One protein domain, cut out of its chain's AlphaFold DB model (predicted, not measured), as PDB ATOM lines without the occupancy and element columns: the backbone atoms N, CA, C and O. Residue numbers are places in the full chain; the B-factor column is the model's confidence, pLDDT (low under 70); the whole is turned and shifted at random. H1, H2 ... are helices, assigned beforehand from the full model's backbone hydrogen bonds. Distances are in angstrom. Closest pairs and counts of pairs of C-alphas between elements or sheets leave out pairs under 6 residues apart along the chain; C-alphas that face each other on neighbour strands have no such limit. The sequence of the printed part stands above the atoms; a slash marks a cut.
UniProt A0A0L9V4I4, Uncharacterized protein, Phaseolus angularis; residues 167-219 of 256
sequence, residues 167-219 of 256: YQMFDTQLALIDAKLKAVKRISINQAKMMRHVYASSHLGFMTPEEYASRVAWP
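Overview. This is residues 167 to 219 of the 256 residues of an uncharacterized protein of Phaseolus angularis (UniProt A0A0L9V4I4). What does the domain look like? It is one long, nearly straight helix, H1, whose far end turns through a short link that folds back to a small second helix, H2, beside the last part of H1. The first part of H1, residues 167 to 188, sticks out with nothing beside it. What is it made of? The printed part has 53 residues with two named helices, H1 then H2, and no named strand; the class is all helix. How large is its outline? It is extended, with a radius of gyration of the C-alphas of 16.7 A, and its C-alphas span 55 by 20 by 9 A, a rod.

Arrangement. How does H1, residues 167 to 202, stand to H2, residues 209 to 216? They only just touch, with 3 pairs of C-alphas within 8 A; the closest C-alphas are those of Arg 196 and Tyr 212, 7.4 A apart. H1 touches H2 with residues 192 to 196 alone. Which way do they run? They run opposite ways at a steep tilt of 51 degrees. What do the backbones show? In H1 and H2 every O i to N i+4 pair is within hydrogen-bond range.

Along the chain. Where does H1 run? It begins at C-alpha 167, at (270.240, 237.765, 151.603), and ends at C-alpha 202, at (299.267, 260.186, 189.662), 52.9 A away. Where is H2? It runs 10.6 A from C-alpha 209 to C-alpha 216, at (282.968, 257.710, 181.977).

Size, cuts and confidence. How far does the printed part reach? The two C-alphas farthest apart, those of Tyr 167 and Leu 204, are 55.3 A apart. Is there a cut or a long link? The printed part has no cut, and the link from H1 to H2, 6 residues, is short. Where is confidence low? The mean pLDDT of the printed part is 84.5, and residue 203 alone is under 70.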
ATOM      1  N   TYR A 167     270.446 237.642 150.161       80.44
ATOM      2  CA  TYR A 167     270.240 237.765 151.603       80.44
ATOM      3  C   TYR A 167     271.495 237.413 152.420       80.44
ATOM      4  O   TYR A 167     271.849 238.166 153.324       80.44
ATOM      5  N   GLN A 168     272.267 236.394 152.027       81.94
ATOM      6  CA  GLN A 168     273.538 236.059 152.692       81.94
ATOM      7  C   GLN A 168     274.588 237.174 152.570       81.94
ATOM      8  O   GLN A 168     275.410 237.370 153.468       81.94
ATOM      9  N   MET A 169     274.564 237.950 151.483       81.62
ATOM     10  CA  MET A 169     275.437 239.119 151.347       81.62
ATOM     11  C   MET A 169     275.056 240.232 152.339       81.62
ATOM     12  O   MET A 169     275.936 240.906 152.865       81.62
ATOM     13  N   PHE A 170     273.766 240.425 152.631       87.88
ATOM     14  CA  PHE A 170     273.337 241.403 153.636       87.88
ATOM     15  C   PHE A 170     273.671 240.945 155.057       87.88
ATOM     16  O   PHE A 170     274.167 241.752 155.842       87.88
ATOM     17  N   ASP A 171     273.486 239.661 155.364       89.62
ATOM     18  CA  ASP A 171     273.809 239.106 156.680       89.62
ATOM     19  C   ASP A 171     275.314 239.177 156.970       89.62
ATOM     20  O   ASP A 171     275.726 239.575 158.060       89.62
ATOM     21  N   THR A 172     276.155 238.892 155.970       91.50
ATOM     22  CA  THR A 172     277.616 239.037 156.099       91.50
ATOM     23  C   THR A 172     278.046 240.495 156.288       91.50
ATOM     24  O   THR A 172     278.942 240.767 157.089       91.50
ATOM     25  N   GLN A 173     277.393 241.453 155.621       92.00
ATOM     26  CA  GLN A 173     277.635 242.888 155.840       92.00
ATOM     27  C   GLN A 173     277.194 243.345 157.236       92.00
ATOM     28  O   GLN A 173     277.917 244.093 157.896       92.00
ATOM     29  N   LEU A 174     276.038 242.880 157.717       95.25
ATOM     30  CA  LEU A 174     275.559 243.197 159.060       95.25
ATOM     31  C   LEU A 174     276.482 242.609 160.136       95.25
ATOM     32  O   LEU A 174     276.851 243.318 161.072       95.25
ATOM     33  N   ALA A 175     276.937 241.368 159.956       95.19
ATOM     34  CA  ALA A 175     277.916 240.730 160.831       95.19
ATOM     35  C   ALA A 175     279.249 241.499 160.865       95.19
ATOM     36  O   ALA A 175     279.843 241.668 161.929       95.19
ATOM     37  N   LEU A 176     279.707 242.031 159.725       94.81
ATOM     38  CA  LEU A 176     280.904 242.874 159.669       94.81
ATOM     39  C   LEU A 176     280.726 244.183 160.453       94.81
ATOM     40  O   LEU A 176     281.659 244.633 161.124       94.81
ATOM     41  N   ILE A 177     279.548 244.806 160.376       96.00
ATOM     42  CA  ILE A 177     279.233 246.025 161.132       96.00
ATOM     43  C   ILE A 177     279.216 245.732 162.637       96.00
ATOM     44  O   ILE A 177     279.845 246.471 163.397       96.00
ATOM     45  N   ASP A 178     278.565 244.649 163.062       95.00
ATOM     46  CA  ASP A 178     278.525 244.245 164.472       95.00
ATOM     47  C   ASP A 178     279.929 243.920 165.008       95.00
ATOM     48  O   ASP A 178     280.351 244.449 166.040       95.00
ATOM     49  N   ALA A 179     280.723 243.162 164.245       95.75
ATOM     50  CA  ALA A 179     282.107 242.852 164.589       95.75
ATOM     51  C   ALA A 179     282.959 244.120 164.761       95.75
ATOM     52  O   ALA A 179     283.726 244.236 165.726       95.75
ATOM     53  N   LYS A 180     282.799 245.109 163.871       93.62
ATOM     54  CA  LYS A 180     283.477 246.409 163.982       93.62
ATOM     55  C   LYS A 180     283.026 247.182 165.219       93.62
ATOM     56  O   LYS A 180     283.873 247.698 165.948       93.62
ATOM     57  N   LEU A 181     281.725 247.235 165.500       96.31
ATOM     58  CA  LEU A 181     281.197 247.902 166.691       96.31
ATOM     59  C   LEU A 181     281.720 247.244 167.978       96.31
ATOM     60  O   LEU A 181     282.154 247.934 168.905       96.31
ATOM     61  N   LYS A 182     281.768 245.908 168.011       91.25
ATOM     62  CA  LYS A 182     282.331 245.122 169.114       91.25
ATOM     63  C   LYS A 182     283.821 245.407 169.309       91.25
ATOM     64  O   LYS A 182     284.266 245.560 170.449       91.25
ATOM     65  N   ALA A 183     284.588 245.541 168.227       92.50
ATOM     66  CA  ALA A 183     285.996 245.932 168.292       92.50
ATOM     67  C   ALA A 183     286.172 247.347 168.871       92.50
ATOM     68  O   ALA A 183     286.953 247.532 169.806       92.50
ATOM     69  N   VAL A 184     285.388 248.326 168.407       92.50
ATOM     70  CA  VAL A 184     285.406 249.702 168.935       92.50
ATOM     71  C   VAL A 184     285.051 249.732 170.424       92.50
ATOM     72  O   VAL A 184     285.733 250.397 171.206       92.50
ATOM     73  N   LYS A 185     284.042 248.960 170.847       92.56
ATOM     74  CA  LYS A 185     283.668 248.816 172.263       92.56
ATOM     75  C   LYS A 185     284.830 248.282 173.107       92.56
ATOM     76  O   LYS A 185     285.078 248.779 174.201       92.56
ATOM     77  N   ARG A 186     285.576 247.291 172.609       91.25
ATOM     78  CA  ARG A 186     286.755 246.752 173.313       91.25
ATOM     79  C   ARG A 186     287.866 247.796 173.440       91.25
ATOM     80  O   ARG A 186     288.435 247.939 174.521       91.25
ATOM     81  N   ILE A 187     288.140 248.546 172.372       94.06
ATOM     82  CA  ILE A 187     289.152 249.612 172.373       94.06
ATOM     83  C   ILE A 187     288.787 250.692 173.393       94.06
ATOM     84  O   ILE A 187     289.620 251.037 174.230       94.06
ATOM     85  N   SER A 188     287.545 251.181 173.382       81.81
ATOM     86  CA  SER A 188     287.112 252.250 174.288       81.81
ATOM     87  C   SER A 188     287.160 251.823 175.757       81.81
ATOM     88  O   SER A 188     287.650 252.574 176.603       81.81
ATOM     89  N   ILE A 189     286.753 250.587 176.067       83.56
ATOM     90  CA  ILE A 189     286.870 250.014 177.415       83.56
ATOM     91  C   ILE A 189     288.338 249.951 177.851       83.56
ATOM     92  O   ILE A 189     288.669 250.338 178.975       83.56
ATOM     93  N   ASN A 190     289.230 249.475 176.981       91.56
ATOM     94  CA  ASN A 190     290.651 249.361 177.302       91.56
ATOM     95  C   ASN A 190     291.309 250.734 177.487       91.56
ATOM     96  O   ASN A 190     292.059 250.924 178.444       91.56
ATOM     97  N   GLN A 191     290.976 251.715 176.648       89.50
ATOM     98  CA  GLN A 191     291.432 253.097 176.807       89.50
ATOM     99  C   GLN A 191     290.948 253.707 178.127       89.50
ATOM    100  O   GLN A 191     291.739 254.316 178.844       89.50
ATOM    101  N   ALA A 192     289.684 253.496 178.505       83.12
ATOM    102  CA  ALA A 192     289.155 253.958 179.788       83.12
ATOM    103  C   ALA A 192     289.878 253.310 180.982       83.12
ATOM    104  O   ALA A 192     290.200 253.988 181.959       83.12
ATOM    105  N   LYS A 193     290.193 252.011 180.901       84.31
ATOM    106  CA  LYS A 193     290.997 251.318 181.924       84.31
ATOM    107  C   LYS A 193     292.410 251.895 182.016       84.31
ATOM    108  O   LYS A 193     292.868 252.187 183.119       84.31
ATOM    109  N   MET A 194     293.078 252.100 180.883       89.69
ATOM    110  CA  MET A 194     294.415 252.695 180.833       89.69
ATOM    111  C   MET A 194     294.416 254.101 181.446       89.69
ATOM    112  O   MET A 194     295.198 254.375 182.356       89.69
ATOM    113  N   MET A 195     293.484 254.962 181.029       85.56
ATOM    114  CA  MET A 195     293.336 256.310 181.582       85.56
ATOM    115  C   MET A 195     293.059 256.283 183.087       85.56
ATOM    116  O   MET A 195     293.657 257.065 183.825       85.56
ATOM    117  N   ARG A 196     292.221 255.356 183.572       81.81
ATOM    118  CA  ARG A 196     292.003 255.154 185.013       81.81
ATOM    119  C   ARG A 196     293.307 254.819 185.736       81.81
ATOM    120  O   ARG A 196     293.564 255.402 186.785       81.81
ATOM    121  N   HIS A 197     294.117 253.899 185.211       82.75
ATOM    122  CA  HIS A 197     295.375 253.495 185.847       82.75
ATOM    123  C   HIS A 197     296.390 254.637 185.914       82.75
ATOM    124  O   HIS A 197     296.975 254.867 186.975       82.75
ATOM    125  N   VAL A 198     296.553 255.388 184.821       84.75
ATOM    126  CA  VAL A 198     297.410 256.583 184.789       84.75
ATOM    127  C   VAL A 198     296.922 257.607 185.813       84.75
ATOM    128  O   VAL A 198     297.704 258.142 186.597       84.75
ATOM    129  N   TYR A 199     295.611 257.834 185.870       80.38
ATOM    130  CA  TYR A 199     295.030 258.812 186.778       80.38
ATOM    131  C   TYR A 199     295.183 258.418 188.256       80.38
ATOM    132  O   TYR A 199     295.599 259.243 189.069       80.38
ATOM    133  N   ALA A 200     294.896 257.158 188.594       78.69
ATOM    134  CA  ALA A 200     295.002 256.625 189.951       78.69
ATOM    135  C   ALA A 200     296.450 256.601 190.467       78.69
ATOM    136  O   ALA A 200     296.675 256.844 191.652       78.69
ATOM    137  N   SER A 201     297.421 256.352 189.583       79.19
ATOM    138  CA  SER A 201     298.849 256.369 189.931       79.19
ATOM    139  C   SER A 201     299.348 257.785 190.234       79.19
ATOM    140  O   SER A 201     300.151 257.973 191.144       79.19
ATOM    141  N   SER A 202     298.843 258.788 189.508       77.56
ATOM    142  CA  SER A 202     299.267 260.186 189.662       77.56
ATOM    143  C   SER A 202     298.508 260.955 190.751       77.56
ATOM    144  O   SER A 202     299.020 261.945 191.267       77.56
ATOM    145  N   HIS A 203     297.294 260.530 191.115       69.38
ATOM    146  CA  HIS A 203     296.417 261.273 192.026       69.38
ATOM    147  C   HIS A 203     295.871 260.384 193.148       69.38
ATOM    148  O   HIS A 203     294.689 260.021 193.167       69.38
ATOM    149  N   LEU A 204     296.736 260.063 194.116       76.06
ATOM    150  CA  LEU A 204     296.375 259.274 195.294       76.06
ATOM    151  C   LEU A 204     295.193 259.932 196.039       76.06
ATOM    152  O   LEU A 204     295.319 261.024 196.590       76.06
ATOM    153  N   GLY A 205     294.033 259.270 196.038       73.69
ATOM    154  CA  GLY A 205     292.833 259.715 196.757       73.69
ATOM    155  C   GLY A 205     291.949 260.746 196.042       73.69
ATOM    156  O   GLY A 205     291.000 261.224 196.657       73.69
ATOM    157  N   PHE A 206     292.210 261.090 194.775       70.38
ATOM    158  CA  PHE A 206     291.367 262.062 194.057       70.38
ATOM    159  C   PHE A 206     289.999 261.502 193.662       70.38
ATOM    160  O   PHE A 206     289.025 262.248 193.647       70.38
ATOM    161  N   MET A 207     289.906 260.213 193.324       75.75
ATOM    162  CA  MET A 207     288.631 259.609 192.938       75.75
ATOM    163  C   MET A 207     288.637 258.099 193.136       75.75
ATOM    164  O   MET A 207     289.642 257.433 192.874       75.75
ATOM    165  N   THR A 208     287.507 257.553 193.580       79.94
ATOM    166  CA  THR A 208     287.326 256.102 193.691       79.94
ATOM    167  C   THR A 208     287.051 255.484 192.310       79.94
ATOM    168  O   THR A 208     286.563 256.170 191.403       79.94
ATOM    169  N   PRO A 209     287.349 254.188 192.097       73.75
ATOM    170  CA  PRO A 209     287.117 253.523 190.811       73.75
ATOM    171  C   PRO A 209     285.662 253.582 190.320       73.75
ATOM    172  O   PRO A 209     285.441 253.709 189.110       73.75
ATOM    173  N   GLU A 210     284.691 253.523 191.235       81.06
ATOM    174  CA  GLU A 210     283.250 253.632 190.953       81.06
ATOM    175  C   GLU A 210     282.835 255.048 190.568       81.06
ATOM    176  O   GLU A 210     282.048 255.236 189.640       81.06
ATOM    177  N   GLU A 211     283.413 256.060 191.211       81.56
ATOM    178  CA  GLU A 211     283.155 257.449 190.847       81.56
ATOM    179  C   GLU A 211     283.749 257.772 189.467       81.56
ATOM    180  O   GLU A 211     283.120 258.461 188.663       81.56
ATOM    181  N   TYR A 212     284.906 257.192 189.123       79.81
ATOM    182  CA  TYR A 212     285.425 257.240 187.756       79.81
ATOM    183  C   TYR A 212     284.508 256.518 186.770       79.81
ATOM    184  O   TYR A 212     284.163 257.105 185.748       79.81
ATOM    185  N   ALA A 213     284.075 255.290 187.084       79.38
ATOM    186  CA  ALA A 213     283.160 254.520 186.236       79.38
ATOM    187  C   ALA A 213     281.882 255.313 185.940       79.38
ATOM    188  O   ALA A 213     281.482 255.423 184.790       79.38
ATOM    189  N   SER A 214     281.312 255.951 186.961       82.88
ATOM    190  CA  SER A 214     280.092 256.751 186.846       82.88
ATOM    191  C   SER A 214     280.258 257.980 185.950       82.88
ATOM    192  O   SER A 214     279.286 258.408 185.336       82.88
ATOM    193  N   ARG A 215     281.464 258.565 185.873       77.62
ATOM    194  CA  ARG A 215     281.751 259.736 185.023       77.62
ATOM    195  C   ARG A 215     282.072 259.378 183.575       77.62
ATOM    196  O   ARG A 215     281.860 260.218 182.706       77.62
ATOM    197  N   VAL A 216     282.619 258.187 183.330       76.25
ATOM    198  CA  VAL A 216     282.968 257.710 181.977       76.25
ATOM    199  C   VAL A 216     281.921 256.772 181.375       76.25
ATOM    200  O   VAL A 216     282.028 256.432 180.200       76.25
ATOM    201  N   ALA A 217     280.931 256.345 182.161       79.75
ATOM    202  CA  ALA A 217     279.793 255.571 181.690       79.75
ATOM    203  C   ALA A 217     279.027 256.352 180.618       79.75
ATOM    204  O   ALA A 217     278.795 257.558 180.749       79.75
ATOM    205  N   TRP A 218     278.612 255.654 179.563       77.69
ATOM    206  CA  TRP A 218     277.680 256.227 178.602       77.69
ATOM    207  C   TRP A 218     276.336 256.505 179.296       77.69
ATOM    208  O   TRP A 218     276.005 255.827 180.267       77.69
ATOM    209  N   PRO A 219     275.524 257.468 178.820       70.06
ATOM    210  CA  PRO A 219     274.265 257.837 179.479       70.06
ATOM    211  C   PRO A 219     273.282 256.676 179.719       70.06
ATOM    212  O   PRO A 219     272.440 256.778 180.604       70.06
TER     213      PRO A 219